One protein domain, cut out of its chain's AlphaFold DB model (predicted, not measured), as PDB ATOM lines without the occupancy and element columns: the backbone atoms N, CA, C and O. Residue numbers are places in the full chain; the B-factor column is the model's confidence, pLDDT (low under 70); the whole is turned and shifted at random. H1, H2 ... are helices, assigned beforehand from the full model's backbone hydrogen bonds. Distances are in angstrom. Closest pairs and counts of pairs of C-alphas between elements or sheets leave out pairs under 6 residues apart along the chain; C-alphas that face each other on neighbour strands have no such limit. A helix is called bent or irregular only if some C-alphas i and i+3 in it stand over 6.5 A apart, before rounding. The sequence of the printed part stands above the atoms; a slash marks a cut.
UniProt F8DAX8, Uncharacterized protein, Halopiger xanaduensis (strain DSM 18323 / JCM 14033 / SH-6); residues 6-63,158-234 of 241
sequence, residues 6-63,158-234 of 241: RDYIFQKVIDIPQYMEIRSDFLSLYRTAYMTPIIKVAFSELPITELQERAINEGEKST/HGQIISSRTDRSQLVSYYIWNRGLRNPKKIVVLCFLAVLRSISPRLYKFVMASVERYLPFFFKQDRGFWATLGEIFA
ATOM      1  N   ARG A   6     -43.414  19.924  13.190       51.75
ATOM      2  CA  ARG A   6     -44.224  20.146  11.989       51.75
ATOM      3  C   ARG A   6     -43.545  19.688  10.692       51.75
ATOM      4  O   ARG A   6     -44.178  18.983   9.917       51.75
ATOM      5  N   ASP A   7     -42.280  20.044  10.486       53.84
ATOM      6  CA  ASP A   7     -41.510  19.672   9.293       53.84
ATOM      7  C   ASP A   7     -41.271  18.149   9.276       53.84
ATOM      8  O   ASP A   7     -41.328  17.520   8.225       53.84
ATOM      9  N   TYR A   8     -41.109  17.538  10.459       53.88
ATOM     10  CA  TYR A   8     -40.985  16.086  10.613       53.88
ATOM     11  C   TYR A   8     -42.278  15.339  10.248       53.88
ATOM     12  O   TYR A   8     -42.226  14.356   9.517       53.88
ATOM     13  N   ILE A   9     -43.446  15.804  10.708       53.88
ATOM     14  CA  ILE A   9     -44.742  15.188  10.365       53.88
ATOM     15  C   ILE A   9     -45.042  15.362   8.874       53.88
ATOM     16  O   ILE A   9     -45.461  14.408   8.223       53.88
ATOM     17  N   PHE A  10     -44.780  16.549   8.323       56.53
ATOM     18  CA  PHE A  10     -44.978  16.818   6.902       56.53
ATOM     19  C   PHE A  10     -44.115  15.891   6.032       56.53
ATOM     20  O   PHE A  10     -44.636  15.252   5.125       56.53
ATOM     21  N   GLN A  11     -42.834  15.720   6.373       57.72
ATOM     22  CA  GLN A  11     -41.923  14.818   5.655       57.72
ATOM     23  C   GLN A  11     -42.239  13.328   5.841       57.72
ATOM     24  O   GLN A  11     -41.948  12.539   4.948       57.72
ATOM     25  N   LYS A  12     -42.812  12.910   6.981       58.62
ATOM     26  CA  LYS A  12     -43.141  11.491   7.215       58.62
ATOM     27  C   LYS A  12     -44.459  11.054   6.581       58.62
ATOM     28  O   LYS A  12     -44.613   9.877   6.275       58.62
ATOM     29  N   VAL A  13     -45.418  11.971   6.456       65.19
ATOM     30  CA  VAL A  13     -46.744  11.687   5.885       65.19
ATOM     31  C   VAL A  13     -46.753  11.921   4.372       65.19
ATOM     32  O   VAL A  13     -47.517  11.270   3.665       65.19
ATOM     33  N   ILE A  14     -45.892  12.812   3.867       71.25
ATOM     34  CA  ILE A  14     -45.807  13.154   2.446       71.25
ATOM     35  C   ILE A  14     -44.433  12.824   1.897       71.25
ATOM     36  O   ILE A  14     -43.436  13.457   2.240       71.25
ATOM     37  N   ASP A  15     -44.418  11.891   0.953       82.69
ATOM     38  CA  ASP A  15     -43.241  11.553   0.165       82.69
ATOM     39  C   ASP A  15     -42.979  12.634  -0.899       82.69
ATOM     40  O   ASP A  15     -43.355  12.511  -2.064       82.69
ATOM     41  N   ILE A  16     -42.374  13.753  -0.486       84.38
ATOM     42  CA  ILE A  16     -42.036  14.885  -1.368       84.38
ATOM     43  C   ILE A  16     -41.269  14.455  -2.633       84.38
ATOM     44  O   ILE A  16     -41.636  14.943  -3.708       84.38
ATOM     45  N   PRO A  17     -40.267  13.551  -2.577       86.12
ATOM     46  CA  PRO A  17     -39.641  12.979  -3.770       86.12
ATOM     47  C   PRO A  17     -40.638  12.496  -4.830       86.12
ATOM     48  O   PRO A  17     -40.499  12.843  -6.003       86.12
ATOM     49  N   GLN A  18     -41.700  11.800  -4.425       86.94
ATOM     50  CA  GLN A  18     -42.725  11.322  -5.350       86.94
ATOM     51  C   GLN A  18     -43.436  12.471  -6.085       86.94
ATOM     52  O   GLN A  18     -43.657  12.413  -7.298       86.94
ATOM     53  N   TYR A  19     -43.763  13.553  -5.379       89.50
ATOM     54  CA  TYR A  19     -44.371  14.738  -5.989       89.50
ATOM     55  C   TYR A  19     -43.399  15.490  -6.904       89.50
ATOM     56  O   TYR A  19     -43.835  16.106  -7.879       89.50
ATOM     57  N   MET A  20     -42.092  15.428  -6.635       89.94
ATOM     58  CA  MET A  20     -41.064  15.991  -7.517       89.94
ATOM     59  C   MET A  20     -40.962  15.225  -8.840       89.94
ATOM     60  O   MET A  20     -40.781  15.850  -9.887       89.94
ATOM     61  N   GLU A  21     -41.122  13.900  -8.811       91.06
ATOM     62  CA  GLU A  21     -41.203  13.075 -10.021       91.06
ATOM     63  C   GLU A  21     -42.463  13.400 -10.825       91.06
ATOM     64  O   GLU A  21     -42.375  13.694 -12.014       91.06
ATOM     65  N   ILE A  22     -43.626  13.461 -10.166       90.62
ATOM     66  CA  ILE A  22     -44.883  13.854 -10.820       90.62
ATOM     67  C   ILE A  22     -44.751  15.253 -11.425       90.62
ATOM     68  O   ILE A  22     -45.165  15.481 -12.558       90.62
ATOM     69  N   ARG A  23     -44.128  16.199 -10.713       93.56
ATOM     70  CA  ARG A  23     -43.822  17.524 -11.260       93.56
ATOM     71  C   ARG A  23     -42.989  17.424 -12.535       93.56
ATOM     72  O   ARG A  23     -43.299  18.126 -13.492       93.56
ATOM     73  N   SER A  24     -41.951  16.590 -12.560       92.56
ATOM     74  CA  SER A  24     -41.134  16.377 -13.760       92.56
ATOM     75  C   SER A  24     -41.980  15.879 -14.937       92.56
ATOM     76  O   SER A  24     -41.881  16.436 -16.031       92.56
ATOM     77  N   ASP A  25     -42.871  14.918 -14.689       91.62
ATOM     78  CA  ASP A  25     -43.777  14.355 -15.698       91.62
ATOM     79  C   ASP A  25     -44.794  15.400 -16.216       91.62
ATOM     80  O   ASP A  25     -45.181  15.394 -17.381       91.62
ATOM     81  N   PHE A  26     -45.203  16.365 -15.387       91.25
ATOM     82  CA  PHE A  26     -46.019  17.499 -15.841       91.25
ATOM     83  C   PHE A  26     -45.211  18.540 -16.617       91.25
ATOM     84  O   PHE A  26     -45.722  19.145 -17.557       91.25
ATOM     85  N   LEU A  27     -43.967  18.800 -16.218       92.38
ATOM     86  CA  LEU A  27     -43.113  19.759 -16.912       92.38
ATOM     87  C   LEU A  27     -42.780  19.285 -18.325       92.38
ATOM     88  O   LEU A  27     -42.795  20.108 -19.239       92.38
ATOM     89  N   SER A  28     -42.521  17.988 -18.519       91.19
ATOM     90  CA  SER A  28     -42.362  17.418 -19.862       91.19
ATOM     91  C   SER A  28     -43.641  17.601 -20.679       91.19
ATOM     92  O   SER A  28     -43.582  18.151 -21.776       91.19
ATOM     93  N   LEU A  29     -44.800  17.286 -20.099       89.38
ATOM     94  CA  LEU A  29     -46.105  17.465 -20.732       89.38
ATOM     95  C   LEU A  29     -46.367  18.924 -21.147       89.38
ATOM     96  O   LEU A  29     -46.839  19.183 -22.253       89.38
ATOM     97  N   TYR A  30     -46.011  19.900 -20.309       89.38
ATOM     98  CA  TYR A  30     -46.135  21.321 -20.646       89.38
ATOM     99  C   TYR A  30     -45.148  21.782 -21.725       89.38
ATOM    100  O   TYR A  30     -45.484  22.666 -22.514       89.38
ATOM    101  N   ARG A  31     -43.950  21.195 -21.799       90.00
ATOM    102  CA  ARG A  31     -43.018  21.459 -22.907       90.00
ATOM    103  C   ARG A  31     -43.552  20.891 -24.217       90.00
ATOM    104  O   ARG A  31     -43.510  21.586 -25.228       90.00
ATOM    105  N   THR A  32     -44.126  19.688 -24.194       87.50
ATOM    106  CA  THR A  32     -44.833  19.118 -25.351       87.50
ATOM    107  C   THR A  32     -46.004  20.017 -25.755       87.50
ATOM    108  O   THR A  32     -46.153  20.354 -26.929       87.50
ATOM    109  N   ALA A  33     -46.779  20.506 -24.782       84.06
ATOM    110  CA  ALA A  33     -47.882  21.435 -25.015       84.06
ATOM    111  C   ALA A  33     -47.437  22.714 -25.730       84.06
ATOM    112  O   ALA A  33     -48.105  23.156 -26.666       84.06
ATOM    113  N   TYR A  34     -46.293  23.279 -25.333       85.62
ATOM    114  CA  TYR A  34     -45.733  24.486 -25.938       85.62
ATOM    115  C   TYR A  34     -45.474  24.349 -27.447       85.62
ATOM    116  O   TYR A  34     -45.572  25.341 -28.166       85.62
ATOM    117  N   MET A  35     -45.202  23.140 -27.950       85.69
ATOM    118  CA  MET A  35     -45.011  22.909 -29.390       85.69
ATOM    119  C   MET A  35     -46.302  23.055 -30.205       85.69
ATOM    120  O   MET A  35     -46.245  23.181 -31.428       85.69
ATOM    121  N   THR A  36     -47.466  23.091 -29.552       83.19
ATOM    122  CA  THR A  36     -48.742  23.361 -30.221       83.19
ATOM    123  C   THR A  36     -48.757  24.809 -30.736       83.19
ATOM    124  O   THR A  36     -48.496  25.722 -29.946       83.19
ATOM    125  N   PRO A  37     -49.108  25.066 -32.016       82.62
ATOM    126  CA  PRO A  37     -49.007  26.397 -32.630       82.62
ATOM    127  C   PRO A  37     -49.693  27.497 -31.820       82.62
ATOM    128  O   PRO A  37     -49.148  28.576 -31.624       82.62
ATOM    129  N   ILE A  38     -50.862  27.166 -31.285       78.62
ATOM    130  CA  ILE A  38     -51.709  28.046 -30.491       78.62
ATOM    131  C   ILE A  38     -50.963  28.589 -29.247       78.62
ATOM    132  O   ILE A  38     -50.952  29.794 -29.003       78.62
ATOM    133  N   ILE A  39     -50.296  27.720 -28.475       79.00
ATOM    134  CA  ILE A  39     -49.528  28.133 -27.287       79.00
ATOM    135  C   ILE A  39     -48.240  28.833 -27.709       79.00
ATOM    136  O   ILE A  39     -47.865  29.852 -27.129       79.00
ATOM    137  N   LYS A  40     -47.562  28.299 -28.728       84.38
ATOM    138  CA  LYS A  40     -46.303  28.857 -29.214       84.38
ATOM    139  C   LYS A  40     -46.458  30.325 -29.608       84.38
ATOM    140  O   LYS A  40     -45.621  31.126 -29.205       84.38
ATOM    141  N   VAL A  41     -47.535  30.664 -30.322       84.62
ATOM    142  CA  VAL A  41     -47.864  32.039 -30.737       84.62
ATOM    143  C   VAL A  41     -48.184  32.925 -29.530       84.62
ATOM    144  O   VAL A  41     -47.596  33.992 -29.379       84.62
ATOM    145  N   ALA A  42     -49.021  32.453 -28.599       80.44
ATOM    146  CA  ALA A  42     -49.400  33.227 -27.409       80.44
ATOM    147  C   ALA A  42     -48.198  33.654 -26.541       80.44
ATOM    148  O   ALA A  42     -48.247  34.660 -25.835       80.44
ATOM    149  N   PHE A  43     -47.109  32.884 -26.585       84.12
ATOM    150  CA  PHE A  43     -45.885  33.157 -25.841       84.12
ATOM    151  C   PHE A  43     -44.710  33.603 -26.711       84.12
ATOM    152  O   PHE A  43     -43.655  33.907 -26.153       84.12
ATOM    153  N   SER A  44     -44.829  33.641 -28.045       84.19
ATOM    154  CA  SER A  44     -43.748  34.098 -28.932       84.19
ATOM    155  C   SER A  44     -43.541  35.611 -28.856       84.19
ATOM    156  O   SER A  44     -42.411  36.079 -28.975       84.19
ATOM    157  N   GLU A  45     -44.604  36.359 -28.572       84.19
ATOM    158  CA  GLU A  45     -44.579  37.824 -28.478       84.19
ATOM    159  C   GLU A  45     -43.897  38.338 -27.201       84.19
ATOM    160  O   GLU A  45     -43.410  39.463 -27.164       84.19
ATOM    161  N   LEU A  46     -43.823  37.513 -26.152       84.50
ATOM    162  CA  LEU A  46     -43.234  37.911 -24.875       84.50
ATOM    163  C   LEU A  46     -41.698  37.813 -24.909       84.50
ATOM    164  O   LEU A  46     -41.160  36.768 -25.297       84.50
ATOM    165  N   PRO A  47     -40.962  38.841 -24.451       88.62
ATOM    166  CA  PRO A  47     -39.530  38.742 -24.203       88.62
ATOM    167  C   PRO A  47     -39.208  37.640 -23.186       88.62
ATOM    168  O   PRO A  47     -39.970  37.371 -22.257       88.62
ATOM    169  N   ILE A  48     -38.034  37.022 -23.325       87.06
ATOM    170  CA  ILE A  48     -37.578  35.959 -22.412       87.06
ATOM    171  C   ILE A  48     -37.462  36.473 -20.969       87.06
ATOM    172  O   ILE A  48     -37.840  35.770 -20.034       87.06
ATOM    173  N   THR A  49     -36.973  37.700 -20.788       88.12
ATOM    174  CA  THR A  49     -36.850  38.354 -19.478       88.12
ATOM    175  C   THR A  49     -38.206  38.530 -18.802       88.12
ATOM    176  O   THR A  49     -38.365  38.176 -17.636       88.12
ATOM    177  N   GLU A  50     -39.213  38.980 -19.548       89.81
ATOM    178  CA  GLU A  50     -40.573  39.132 -19.028       89.81
ATOM    179  C   GLU A  50     -41.187  37.772 -18.657       89.81
ATOM    180  O   GLU A  50     -41.866  37.626 -17.639       89.81
ATOM    181  N   LEU A  51     -40.912  36.734 -19.449       88.44
ATOM    182  CA  LEU A  51     -41.367  35.378 -19.163       88.44
ATOM    183  C   LEU A  51     -40.753  34.825 -17.863       88.44
ATOM    184  O   LEU A  51     -41.451  34.176 -17.080       88.44
ATOM    185  N   GLN A  52     -39.472  35.103 -17.612       89.75
ATOM    186  CA  GLN A  52     -38.796  34.742 -16.363       89.75
ATOM    187  C   GLN A  52     -39.428  35.438 -15.166       89.75
ATOM    188  O   GLN A  52     -39.761  34.777 -14.182       89.75
ATOM    189  N   GLU A  53     -39.627  36.752 -15.259       91.38
ATOM    190  CA  GLU A  53     -40.235  37.536 -14.189       91.38
ATOM    191  C   GLU A  53     -41.640  37.019 -13.866       91.38
ATOM    192  O   GLU A  53     -41.970  36.778 -12.703       91.38
ATOM    193  N   ARG A  54     -42.445  36.725 -14.893       91.12
ATOM    194  CA  ARG A  54     -43.768  36.111 -14.722       91.12
ATOM    195  C   ARG A  54     -43.683  34.741 -14.044       91.12
ATOM    196  O   ARG A  54     -44.474  34.472 -13.141       91.12
ATOM    197  N   ALA A  55     -42.746  33.878 -14.441       90.00
ATOM    198  CA  ALA A  55     -42.572  32.556 -13.833       90.00
ATOM    199  C   ALA A  55     -42.145  32.639 -12.356       90.00
ATOM    200  O   ALA A  55     -42.645  31.867 -11.528       90.00
ATOM    201  N   ILE A  56     -41.262  33.587 -12.023       92.06
ATOM    202  CA  ILE A  56     -40.814  33.864 -10.651       92.06
ATOM    203  C   ILE A  56     -41.986  34.387  -9.822       92.06
ATOM    204  O   ILE A  56     -42.292  33.819  -8.777       92.06
ATOM    205  N   ASN A  57     -42.690  35.406 -10.318       93.06
ATOM    206  CA  ASN A  57     -43.809  36.032  -9.621       93.06
ATOM    207  C   ASN A  57     -44.938  35.026  -9.343       93.06
ATOM    208  O   ASN A  57     -45.456  34.949  -8.231       93.06
ATOM    209  N   GLU A  58     -45.293  34.179 -10.314       91.50
ATOM    210  CA  GLU A  58     -46.268  33.108 -10.067       91.50
ATOM    211  C   GLU A  58     -45.756  32.066  -9.060       91.50
ATOM    212  O   GLU A  58     -46.539  31.555  -8.259       91.50
ATOM    213  N   GLY A  59     -44.448  31.793  -9.040       89.62
ATOM    214  CA  GLY A  59     -43.810  30.943  -8.031       89.62
ATOM    215  C   GLY A  59     -43.788  31.554  -6.628       89.62
ATOM    216  O   GLY A  59     -43.761  30.827  -5.639       89.62
ATOM    217  N   GLU A  60     -43.807  32.878  -6.497       91.12
ATOM    218  CA  GLU A  60     -43.975  33.553  -5.207       91.12
ATOM    219  C   GLU A  60     -45.438  33.556  -4.770       91.12
ATOM    220  O   GLU A  60     -45.746  33.183  -3.634       91.12
ATOM    221  N   LYS A  61     -46.357  33.884  -5.684       89.75
ATOM    222  CA  LYS A  61     -47.801  33.851  -5.419       89.75
ATOM    223  C   LYS A  61     -48.277  32.466  -4.988       89.75
ATOM    224  O   LYS A  61     -49.119  32.383  -4.100       89.75
ATOM    225  N   SER A  62     -47.739  31.387  -5.559       88.12
ATOM    226  CA  SER A  62     -48.113  30.021  -5.167       88.12
ATOM    227  C   SER A  62     -47.765  29.694  -3.711       88.12
ATOM    228  O   SER A  62     -48.535  29.003  -3.050       88.12
ATOM    229  N   THR A  63     -46.671  30.245  -3.170       87.44
ATOM    230  CA  THR A  63     -46.298  30.058  -1.749       87.44
ATOM    231  C   THR A  63     -47.171  30.827  -0.770       87.44
ATOM    232  O   THR A  63     -47.224  30.487   0.408       87.44
ATOM    233  N   HIS A 158     -36.549  30.326  -7.811       88.44
ATOM    234  CA  HIS A 158     -35.885  31.415  -8.533       88.44
ATOM    235  C   HIS A 158     -34.571  30.985  -9.212       88.44
ATOM    236  O   HIS A 158     -34.372  31.265 -10.391       88.44
ATOM    237  N   GLY A 159     -33.719  30.223  -8.514       85.38
ATOM    238  CA  GLY A 159     -32.447  29.740  -9.065       85.38
ATOM    239  C   GLY A 159     -32.605  28.841 -10.298       85.38
ATOM    240  O   GLY A 159     -31.870  29.002 -11.266       85.38
ATOM    241  N   GLN A 160     -33.609  27.955 -10.306       84.56
ATOM    242  CA  GLN A 160     -33.886  27.051 -11.435       84.56
ATOM    243  C   GLN A 160     -34.462  27.791 -12.651       84.56
ATOM    244  O   GLN A 160     -34.217  27.414 -13.800       84.56
ATOM    245  N   ILE A 161     -35.233  28.857 -12.411       86.56
ATOM    246  CA  ILE A 161     -35.764  29.714 -13.478       86.56
ATOM    247  C   ILE A 161     -34.623  30.531 -14.091       86.56
ATOM    248  O   ILE A 161     -34.491  30.587 -15.314       86.56
ATOM    249  N   ILE A 162     -33.754  31.099 -13.250       85.44
ATOM    250  CA  ILE A 162     -32.584  31.858 -13.693       85.44
ATOM    251  C   ILE A 162     -31.593  30.991 -14.463       85.44
ATOM    252  O   ILE A 162     -30.977  31.508 -15.385       85.44
ATOM    253  N   SER A 163     -31.406  29.716 -14.122       82.31
ATOM    254  CA  SER A 163     -30.469  28.852 -14.852       82.31
ATOM    255  C   SER A 163     -30.971  28.465 -16.248       82.31
ATOM    256  O   SER A 163     -30.176  28.093 -17.102       82.31
ATOM    257  N   SER A 164     -32.275  28.583 -16.510       79.19
ATOM    258  CA  SER A 164     -32.921  28.137 -17.754       79.19
ATOM    259  C   SER A 164     -33.099  29.281 -18.770       79.19
ATOM    260  O   SER A 164     -34.119  29.353 -19.451       79.19
ATOM    261  N   ARG A 165     -32.145  30.230 -18.850       69.00
ATOM    262  CA  ARG A 165     -32.331  31.515 -19.571       69.00
ATOM    263  C   ARG A 165     -32.597  31.395 -21.065       69.00
ATOM    264  O   ARG A 165     -33.155  32.317 -21.641       69.00
ATOM    265  N   THR A 166     -32.186  30.303 -21.686       73.81
ATOM    266  CA  THR A 166     -32.182  30.159 -23.143       73.81
ATOM    267  C   THR A 166     -33.369  29.368 -23.684       73.81
ATOM    268  O   THR A 166     -33.719  29.545 -24.848       73.81
ATOM    269  N   ASP A 167     -34.033  28.543 -22.868       86.69
ATOM    270  CA  ASP A 167     -35.134  27.690 -23.327       86.69
ATOM    271  C   ASP A 167     -36.505  28.277 -22.956       86.69
ATOM    272  O   ASP A 167     -36.992  28.181 -21.824       86.69
ATOM    273  N   ARG A 168     -37.168  28.866 -23.956       88.88
ATOM    274  CA  ARG A 168     -38.512  29.434 -23.807       88.88
ATOM    275  C   ARG A 168     -39.554  28.373 -23.443       88.88
ATOM    276  O   ARG A 168     -40.423  28.656 -22.622       88.88
ATOM    277  N   SER A 169     -39.463  27.167 -24.003       90.19
ATOM    278  CA  SER A 169     -40.418  26.088 -23.719       90.19
ATOM    279  C   SER A 169     -40.353  25.674 -22.247       90.19
ATOM    280  O   SER A 169     -41.378  25.500 -21.581       90.19
ATOM    281  N   GLN A 170     -39.137  25.630 -21.701       92.12
ATOM    282  CA  GLN A 170     -38.889  25.345 -20.298       92.12
ATOM    283  C   GLN A 170     -39.427  26.457 -19.393       92.12
ATOM    284  O   GLN A 170     -40.141  26.169 -18.433       92.12
ATOM    285  N   LEU A 171     -39.177  27.724 -19.718       90.81
ATOM    286  CA  LEU A 171     -39.706  28.852 -18.945       90.81
ATOM    287  C   LEU A 171     -41.242  28.909 -18.953       90.81
ATOM    288  O   LEU A 171     -41.850  29.138 -17.905       90.81
ATOM    289  N   VAL A 172     -41.880  28.629 -20.096       90.56
ATOM    290  CA  VAL A 172     -43.346  28.515 -20.185       90.56
ATOM    291  C   VAL A 172     -43.844  27.365 -19.307       90.56
ATOM    292  O   VAL A 172     -44.799  27.548 -18.552       90.56
ATOM    293  N   SER A 173     -43.173  26.208 -19.327       91.50
ATOM    294  CA  SER A 173     -43.542  25.071 -18.472       91.50
ATOM    295  C   SER A 173     -43.476  25.416 -16.979       91.50
ATOM    296  O   SER A 173     -44.387  25.070 -16.225       91.50
ATOM    297  N   TYR A 174     -42.458  26.174 -16.552       93.06
ATOM    298  CA  TYR A 174     -42.324  26.645 -15.172       93.06
ATOM    299  C   TYR A 174     -43.412  27.641 -14.795       93.06
ATOM    300  O   TYR A 174     -43.999  27.531 -13.717       93.06
ATOM    301  N   TYR A 175     -43.715  28.579 -15.692       91.44
ATOM    302  CA  TYR A 175     -44.795  29.537 -15.508       91.44
ATOM    303  C   TYR A 175     -46.148  28.832 -15.322       91.44
ATOM    304  O   TYR A 175     -46.839  29.084 -14.332       91.44
ATOM    305  N   ILE A 176     -46.508  27.910 -16.224       90.50
ATOM    306  CA  ILE A 176     -47.771  27.155 -16.163       90.50
ATOM    307  C   ILE A 176     -47.820  26.295 -14.897       90.50
ATOM    308  O   ILE A 176     -48.833  26.284 -14.193       90.50
ATOM    309  N   TRP A 177     -46.718  25.615 -14.561       93.38
ATOM    310  CA  TRP A 177     -46.629  24.806 -13.350       93.38
ATOM    311  C   TRP A 177     -46.898  25.634 -12.092       93.38
ATOM    312  O   TRP A 177     -47.836  25.312 -11.354       93.38
ATOM    313  N   ASN A 178     -46.118  26.703 -11.889       93.12
ATOM    314  CA  ASN A 178     -46.193  27.577 -10.717       93.12
ATOM    315  C   ASN A 178     -47.569  28.236 -10.594       93.12
ATOM    316  O   ASN A 178     -48.146  28.268  -9.509       93.12
ATOM    317  N   ARG A 179     -48.138  28.693 -11.714       90.19
ATOM    318  CA  ARG A 179     -49.493  29.246 -11.754       90.19
ATOM    319  C   ARG A 179     -50.543  28.206 -11.368       90.19
ATOM    320  O   ARG A 179     -51.453  28.515 -10.603       90.19
ATOM    321  N   GLY A 180     -50.417  26.977 -11.865       87.06
ATOM    322  CA  GLY A 180     -51.353  25.896 -11.564       87.06
ATOM    323  C   GLY A 180     -51.384  25.499 -10.088       87.06
ATOM    324  O   GLY A 180     -52.430  25.075  -9.609       87.06
ATOM    325  N   LEU A 181     -50.291  25.683  -9.338       89.50
ATOM    326  CA  LEU A 181     -50.257  25.430  -7.885       89.50
ATOM    327  C   LEU A 181     -51.202  26.345  -7.082       89.50
ATOM    328  O   LEU A 181     -51.476  26.088  -5.912       89.50
ATOM    329  N   ARG A 182     -51.730  27.402  -7.708       88.00
ATOM    330  CA  ARG A 182     -52.754  28.290  -7.137       88.00
ATOM    331  C   ARG A 182     -54.182  27.782  -7.365       88.00
ATOM    332  O   ARG A 182     -55.133  28.476  -7.019       88.00
ATOM    333  N   ASN A 183     -54.358  26.625  -8.004       85.00
ATOM    334  CA  ASN A 183     -55.662  26.000  -8.194       85.00
ATOM    335  C   ASN A 183     -55.821  24.845  -7.188       85.00
ATOM    336  O   ASN A 183     -55.085  23.861  -7.290       85.00
ATOM    337  N   PRO A 184     -56.792  24.902  -6.254       80.19
ATOM    338  CA  PRO A 184     -56.979  23.846  -5.259       80.19
ATOM    339  C   PRO A 184     -57.293  22.490  -5.908       80.19
ATOM    340  O   PRO A 184     -56.835  21.456  -5.425       80.19
ATOM    341  N   LYS A 185     -57.973  22.479  -7.066       82.75
ATOM    342  CA  LYS A 185     -58.254  21.244  -7.814       82.75
ATOM    343  C   LYS A 185     -56.968  20.542  -8.273       82.75
ATOM    344  O   LYS A 185     -56.921  19.315  -8.294       82.75
ATOM    345  N   LYS A 186     -55.909  21.294  -8.610       84.69
ATOM    346  CA  LYS A 186     -54.622  20.718  -9.033       84.69
ATOM    347  C   LYS A 186     -53.972  19.936  -7.898       84.69
ATOM    348  O   LYS A 186     -53.426  18.869  -8.144       84.69
ATOM    349  N   ILE A 187     -54.064  20.428  -6.667       83.44
ATOM    350  CA  ILE A 187     -53.465  19.770  -5.501       83.44
ATOM    351  C   ILE A 187     -54.155  18.429  -5.236       83.44
ATOM    352  O   ILE A 187     -53.474  17.425  -5.054       83.44
ATOM    353  N   VAL A 188     -55.486  18.377  -5.346       82.25
ATOM    354  CA  VAL A 188     -56.243  17.116  -5.268       82.25
ATOM    355  C   VAL A 188     -55.788  16.127  -6.345       82.25
ATOM    356  O   VAL A 188     -55.554  14.958  -6.045       82.25
ATOM    357  N   VAL A 189     -55.595  16.590  -7.585       86.31
ATOM    358  CA  VAL A 189     -55.084  15.745  -8.677       86.31
ATOM    359  C   VAL A 189     -53.663  15.260  -8.404       86.31
ATOM    360  O   VAL A 189     -53.376  14.090  -8.639       86.31
ATOM    361  N   LEU A 190     -52.780  16.103  -7.864       88.75
ATOM    362  CA  LEU A 190     -51.427  15.691  -7.483       88.75
ATOM    363  C   LEU A 190     -51.453  14.620  -6.388       88.75
ATOM    364  O   LEU A 190     -50.733  13.634  -6.501       88.75
ATOM    365  N   CYS A 191     -52.307  14.768  -5.372       85.19
ATOM    366  CA  CYS A 191     -52.487  13.751  -4.336       85.19
ATOM    367  C   CYS A 191     -53.024  12.436  -4.913       85.19
ATOM    368  O   CYS A 191     -52.485  11.375  -4.613       85.19
ATOM    369  N   PHE A 192     -54.034  12.498  -5.784       86.38
ATOM    370  CA  PHE A 192     -54.557  11.313  -6.463       86.38
ATOM    371  C   PHE A 192     -53.483  10.617  -7.307       86.38
ATOM    372  O   PHE A 192     -53.341   9.401  -7.239       86.38
ATOM    373  N   LEU A 193     -52.696  11.377  -8.071       88.75
ATOM    374  CA  LEU A 193     -51.622  10.837  -8.899       88.75
ATOM    375  C   LEU A 193     -50.477  10.246  -8.072       88.75
ATOM    376  O   LEU A 193     -49.917   9.235  -8.487       88.75
ATOM    377  N   ALA A 194     -50.158  10.824  -6.913       87.12
ATOM    378  CA  ALA A 194     -49.200  10.251  -5.970       87.12
ATOM    379  C   ALA A 194     -49.690   8.896  -5.448       87.12
ATOM    380  O   ALA A 194     -49.003   7.888  -5.595       87.12
ATOM    381  N   VAL A 195     -50.935   8.825  -4.969       85.94
ATOM    382  CA  VAL A 195     -51.546   7.560  -4.535       85.94
ATOM    383  C   VAL A 195     -51.576   6.539  -5.678       85.94
ATOM    384  O   VAL A 195     -51.170   5.391  -5.499       85.94
ATOM    385  N   LEU A 196     -51.991   6.954  -6.878       87.19
ATOM    386  CA  LEU A 196     -52.054   6.085  -8.050       87.19
ATOM    387  C   LEU A 196     -50.669   5.563  -8.449       87.19
ATOM    388  O   LEU A 196     -50.542   4.387  -8.771       87.19
ATOM    389  N   ARG A 197     -49.632   6.407  -8.403       87.12
ATOM    390  CA  ARG A 197     -48.248   6.010  -8.690       87.12
ATOM    391  C   ARG A 197     -47.734   5.007  -7.658       87.12
ATOM    392  O   ARG A 197     -47.071   4.059  -8.060       87.12
ATOM    393  N   SER A 198     -48.069   5.179  -6.378       86.19
ATOM    394  CA  SER A 198     -47.679   4.245  -5.311       86.19
ATOM    395  C   SER A 198     -48.361   2.885  -5.439       86.19
ATOM    396  O   SER A 198     -47.717   1.856  -5.271       86.19
ATOM    397  N   ILE A 199     -49.662   2.868  -5.741       88.88
ATOM    398  CA  ILE A 199     -50.455   1.630  -5.785       88.88
ATOM    399  C   ILE A 199     -50.284   0.906  -7.124       88.88
ATOM    400  O   ILE A 199     -50.158  -0.315  -7.170       88.88
ATOM    401  N   SER A 200     -50.306   1.645  -8.234       92.06
ATOM    402  CA  SER A 200     -50.245   1.083  -9.582       92.06
ATOM    403  C   SER A 200     -49.466   1.991 -10.540       92.06
ATOM    404  O   SER A 200     -50.050   2.762 -11.315       92.06
ATOM    405  N   PRO A 201     -48.127   1.845 -10.586       90.62
ATOM    406  CA  PRO A 201     -47.276   2.591 -11.513       90.62
ATOM    407  C   PRO A 201     -47.683   2.422 -12.985       90.62
ATOM    408  O   PRO A 201     -47.508   3.333 -13.795       90.62
ATOM    409  N   ARG A 202     -48.244   1.258 -13.348       89.44
ATOM    410  CA  ARG A 202     -48.737   0.978 -14.707       89.44
ATOM    411  C   ARG A 202     -49.942   1.849 -15.057       89.44
ATOM    412  O   ARG A 202     -49.946   2.460 -16.123       89.44
ATOM    413  N   LEU A 203     -50.926   1.943 -14.155       86.31
ATOM    414  CA  LEU A 203     -52.090   2.810 -14.351       86.31
ATOM    415  C   LEU A 203     -51.684   4.283 -14.360       86.31
ATOM    416  O   LEU A 203     -52.157   5.027 -15.211       86.31
ATOM    417  N   TYR A 204     -50.757   4.693 -13.490       89.81
ATOM    418  CA  TYR A 204     -50.211   6.050 -13.512       89.81
ATOM    419  C   TYR A 204     -49.620   6.413 -14.885       89.81
ATOM    420  O   TYR A 204     -50.003   7.423 -15.475       89.81
ATOM    421  N   LYS A 205     -48.739   5.565 -15.436       90.19
ATOM    422  CA  LYS A 205     -48.145   5.790 -16.765       90.19
ATOM    423  C   LYS A 205     -49.203   5.822 -17.866       90.19
ATOM    424  O   LYS A 205     -49.125   6.667 -18.751       90.19
ATOM    425  N   PHE A 206     -50.198   4.938 -17.796       88.50
ATOM    426  CA  PHE A 206     -51.319   4.933 -18.733       88.50
ATOM    427  C   PHE A 206     -52.117   6.243 -18.681       88.50
ATOM    428  O   PHE A 206     -52.435   6.809 -19.729       88.50
ATOM    429  N   VAL A 207     -52.396   6.763 -17.481       86.81
ATOM    430  CA  VAL A 207     -53.090   8.044 -17.299       86.81
ATOM    431  C   VAL A 207     -52.255   9.188 -17.867       86.81
ATOM    432  O   VAL A 207     -52.773   9.949 -18.676       86.81
ATOM    433  N   MET A 208     -50.967   9.285 -17.525       88.62
ATOM    434  CA  MET A 208     -50.095  10.354 -18.035       88.62
ATOM    435  C   MET A 208     -49.964  10.320 -19.563       88.62
ATOM    436  O   MET A 208     -50.124  11.354 -20.209       88.62
ATOM    437  N   ALA A 209     -49.780   9.136 -20.153       86.69
ATOM    438  CA  ALA A 209     -49.751   8.965 -21.606       86.69
ATOM    439  C   ALA A 209     -51.091   9.335 -22.264       86.69
ATOM    440  O   ALA A 209     -51.123   9.892 -23.361       86.69
ATOM    441  N   SER A 210     -52.211   9.051 -21.592       84.19
ATOM    442  CA  SER A 210     -53.534   9.459 -22.070       84.19
ATOM    443  C   SER A 210     -53.681  10.979 -22.040       84.19
ATOM    444  O   SER A 210     -54.119  11.564 -23.026       84.19
ATOM    445  N   VAL A 211     -53.271  11.637 -20.950       84.75
ATOM    446  CA  VAL A 211     -53.298  13.104 -20.844       84.75
ATOM    447  C   VAL A 211     -52.446  13.738 -21.941       84.75
ATOM    448  O   VAL A 211     -52.905  14.679 -22.579       84.75
ATOM    449  N   GLU A 212     -51.253  13.206 -22.212       84.12
ATOM    450  CA  GLU A 212     -50.392  13.686 -23.297       84.12
ATOM    451  C   GLU A 212     -51.054  13.519 -24.671       84.12
ATOM    452  O   GLU A 212     -51.106  14.464 -25.459       84.12
ATOM    453  N   ARG A 213     -51.645  12.347 -24.940       83.19
ATOM    454  CA  ARG A 213     -52.349  12.062 -26.199       83.19
ATOM    455  C   ARG A 213     -53.539  12.991 -26.429       83.19
ATOM    456  O   ARG A 213     -53.771  13.416 -27.558       83.19
ATOM    457  N   TYR A 214     -54.306  13.285 -25.381       79.62
ATOM    458  CA  TYR A 214     -55.500  14.124 -25.481       79.62
ATOM    459  C   TYR A 214     -55.230  15.612 -25.253       79.62
ATOM    460  O   TYR A 214     -56.144  16.428 -25.366       79.62
ATOM    461  N   LEU A 215     -53.975  15.987 -25.013       75.69
ATOM    462  CA  LEU A 215     -53.580  17.363 -24.772       75.69
ATOM    463  C   LEU A 215     -54.051  18.352 -25.858       75.69
ATOM    464  O   LEU A 215     -54.582  19.401 -25.495       75.69
ATOM    465  N   PRO A 216     -53.984  18.031 -27.169       72.44
ATOM    466  CA  PRO A 216     -54.506  18.906 -28.220       72.44
ATOM    467  C   PRO A 216     -56.008  19.213 -28.097       72.44
ATOM    468  O   PRO A 216     -56.456  20.277 -28.525       72.44
ATOM    469  N   PHE A 217     -56.795  18.302 -27.514       70.00
ATOM    470  CA  PHE A 217     -58.237  18.478 -27.341       70.00
ATOM    471  C   PHE A 217     -58.573  19.447 -26.204       70.00
ATOM    472  O   PHE A 217     -59.584  20.140 -26.303       70.00
ATOM    473  N   PHE A 218     -57.702  19.585 -25.193       69.81
ATOM    474  CA  PHE A 218     -57.859  20.607 -24.146       69.81
ATOM    475  C   PHE A 218     -57.894  22.033 -24.716       69.81
ATOM    476  O   PHE A 218     -58.473  22.915 -24.096       69.81
ATOM    477  N   PHE A 219     -57.287  22.262 -25.887       64.12
ATOM    478  CA  PHE A 219     -57.207  23.586 -26.515       64.12
ATOM    479  C   PHE A 219     -58.320  23.878 -27.521       64.12
ATOM    480  O   PHE A 219     -58.491  25.027 -27.907       64.12
ATOM    481  N   LYS A 220     -59.043  22.855 -27.994       63.56
ATOM    482  CA  LYS A 220     -60.059  23.014 -29.049       63.56
ATOM    483  C   LYS A 220     -61.479  23.194 -28.520       63.56
ATOM    484  O   LYS A 220     -62.356  23.544 -29.305       63.56
ATOM    485  N   GLN A 221     -61.737  22.905 -27.246       60.19
ATOM    486  CA  GLN A 221     -63.099  22.793 -26.730       60.19
ATOM    487  C   GLN A 221     -63.339  23.745 -25.554       60.19
ATOM    488  O   GLN A 221     -62.797  23.549 -24.472       60.19
ATOM    489  N   ASP A 222     -64.208  24.739 -25.757       56.00
ATOM    490  CA  ASP A 222     -64.499  25.800 -24.774       56.00
ATOM    491  C   ASP A 222     -65.390  25.361 -23.595       56.00
ATOM    492  O   ASP A 222     -65.596  26.128 -22.653       56.00
ATOM    493  N   ARG A 223     -65.979  24.154 -23.631       55.38
ATOM    494  CA  ARG A 223     -66.876  23.640 -22.575       55.38
ATOM    495  C   ARG A 223     -66.765  22.124 -22.404       55.38
ATOM    496  O   ARG A 223     -66.610  21.394 -23.379       55.38
ATOM    497  N   GLY A 224     -66.927  21.644 -21.167       63.38
ATOM    498  CA  GLY A 224     -67.044  20.218 -20.834       63.38
ATOM    499  C   GLY A 224     -65.882  19.653 -20.007       63.38
ATOM    500  O   GLY A 224     -65.137  20.382 -19.351       63.38
ATOM    501  N   PHE A 225     -65.738  18.326 -20.023       61.00
ATOM    502  CA  PHE A 225     -64.714  17.595 -19.263       61.00
ATOM    503  C   PHE A 225     -63.285  18.066 -19.594       61.00
ATOM    504  O   PHE A 225     -62.483  18.316 -18.695       61.00
ATOM    505  N   TRP A 226     -63.001  18.276 -20.882       59.84
ATOM    506  CA  TRP A 226     -61.697  18.722 -21.383       59.84
ATOM    507  C   TRP A 226     -61.344  20.157 -20.945       59.84
ATOM    508  O   TRP A 226     -60.192  20.414 -20.604       59.84
ATOM    509  N   ALA A 227     -62.333  21.048 -20.843       64.12
ATOM    510  CA  ALA A 227     -62.182  22.413 -20.323       64.12
ATOM    511  C   ALA A 227     -61.813  22.407 -18.823       64.12
ATOM    512  O   ALA A 227     -60.833  23.013 -18.392       64.12
ATOM    513  N   THR A 228     -62.501  21.571 -18.034       64.38
ATOM    514  CA  THR A 228     -62.200  21.391 -16.601       64.38
ATOM    515  C   THR A 228     -60.781  20.861 -16.380       64.38
ATOM    516  O   THR A 228     -60.082  21.304 -15.468       64.38
ATOM    517  N   LEU A 229     -60.327  19.934 -17.227       64.69
ATOM    518  CA  LEU A 229     -58.938  19.483 -17.211       64.69
ATOM    519  C   LEU A 229     -57.994  20.628 -17.607       64.69
ATOM    520  O   LEU A 229     -57.041  20.892 -16.877       64.69
ATOM    521  N   GLY A 230     -58.297  21.390 -18.658       64.38
ATOM    522  CA  GLY A 230     -57.566  22.609 -19.019       64.38
ATOM    523  C   GLY A 230     -57.395  23.596 -17.853       64.38
ATOM    524  O   GLY A 230     -56.290  24.098 -17.635       64.38
ATOM    525  N   GLU A 231     -58.436  23.835 -17.046       71.38
ATOM    526  CA  GLU A 231     -58.361  24.662 -15.829       71.38
ATOM    527  C   GLU A 231     -57.418  24.075 -14.769       71.38
ATOM    528  O   GLU A 231     -56.623  24.798 -14.158       71.38
ATOM    529  N   ILE A 232     -57.511  22.765 -14.531       69.19
ATOM    530  CA  ILE A 232     -56.692  22.034 -13.553       69.19
ATOM    531  C   ILE A 232     -55.214  22.081 -13.954       69.19
ATOM    532  O   ILE A 232     -54.341  22.317 -13.116       69.19
ATOM    533  N   PHE A 233     -54.931  21.920 -15.245       69.00
ATOM    534  CA  PHE A 233     -53.586  22.000 -15.806       69.00
ATOM    535  C   PHE A 233     -53.112  23.447 -16.037       69.00
ATOM    536  O   PHE A 233     -51.954  23.629 -16.408       69.00
ATOM    537  N   ALA A 234     -53.952  24.455 -15.760       65.31
ATOM    538  CA  ALA A 234     -53.703  25.886 -15.966       65.31
ATOM    539  C   ALA A 234     -53.422  26.292 -17.430       65.31
ATOM    540  O   ALA A 234     -52.714  27.265 -17.685       65.31
TER     541      ALA A 234
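Overview. This is residues 6 to 63 and 158 to 234 of the 241 residues of an uncharacterized protein of Halopiger xanaduensis (strain DSM 18323 / JCM 14033 / SH-6) (UniProt F8DAX8). A long helix, H2, runs through the middle; H6 crosses it on one side, with H4 alongside H6 and short H5 packed on H4, while on another side H7 and H8 form an open V whose wide end is bridged by short H9. H1 sticks out free before the beginning of H2, and short H3 sits near the end of H2. The printed part has 135 residues with nine named helices, H1 to H9 in order along the chain, and no named strand: the class is all helix. It is compact, with a radius of gyration of the C-alphas of 15.5 A and spans of 43 by 34 by 23 A.

Along the chain. H2, residues 16 to 34, is the longest helix by residues and measures 26.6 A, from C-alpha 16 at (-42.036, 14.885, -1.368) to C-alpha 34 at (-45.733, 24.486, -25.938). Before it is H1, residues 6 to 13, 10.7 A; after it come H3, residues 37 to 44, 10.0 A, and H4, residues 48 to 63, 23.2 A. Beyond the cut follow H5, residues 158 to 163, 8.7 A; H6, residues 168 to 180, 18.1 A; H7, residues 184 to 199, 23.2 A; and H8, residues 201 to 218, 24.4 A. H8 is irregular, with C-alphas 213 and 216 at 7.5 A, and has a kink of 35 degrees near residue 212. H9, residues 225 to 232, 10.8 A, ends with C-alpha 232 at (-56.692, 22.034, -13.553).

Arrangement. With residues 26 to 34 alone, H2 touches H6 at a steep tilt of 55 degrees, opposite ways; the closest C-alphas, of Tyr 30 and Ser 173, are 5.1 A apart. H4 touches H6 at a shallow tilt of 22 degrees, the same way, closest at the C-alphas of Ala 55 and Tyr 175, 4.1 A. H5 touches H4 at the C-alphas of His 158 and Ile 56, 5.9 A. H7 and H8 form a helical hairpin at a tilt of 36 degrees, only just steep, closest at the C-alphas of Arg 197 and Tyr 204, 5.2 A. H2 touches H7 at Tyr 19 and Ala 194, C-alphas 6.6 A apart, and H8 at Leu 29 and Glu 212, C-alphas 6.3 A apart. H9 touches H8, about perpendicular at 78 degrees, with the C-alphas of Phe 218 and Trp 226 5.1 A apart. H3 is close to H2 but not clearly touching, with the C-alphas of Lys 40 and Tyr 34 5.5 A apart. Every O i to N i+4 pair is within hydrogen-bond range in H1, H2, H3, H5, H6, H7 and H9; in H4 11 of 12 are, in H8 11 of 14.

Size, cuts and confidence. The C-alphas farthest apart, of Arg 6 and Pro 37, are 45.3 A apart. Residues 64 to 157 are not printed, and C-alphas 63 and 158 are 12.5 A apart across the cut. Of the links that are printed whole, H8 to H9 is short, the others are tight. The mean pLDDT of the printed part is 82.0; residues 6 to 13, 165, 218 to 230 and 232 to 234 are under 70.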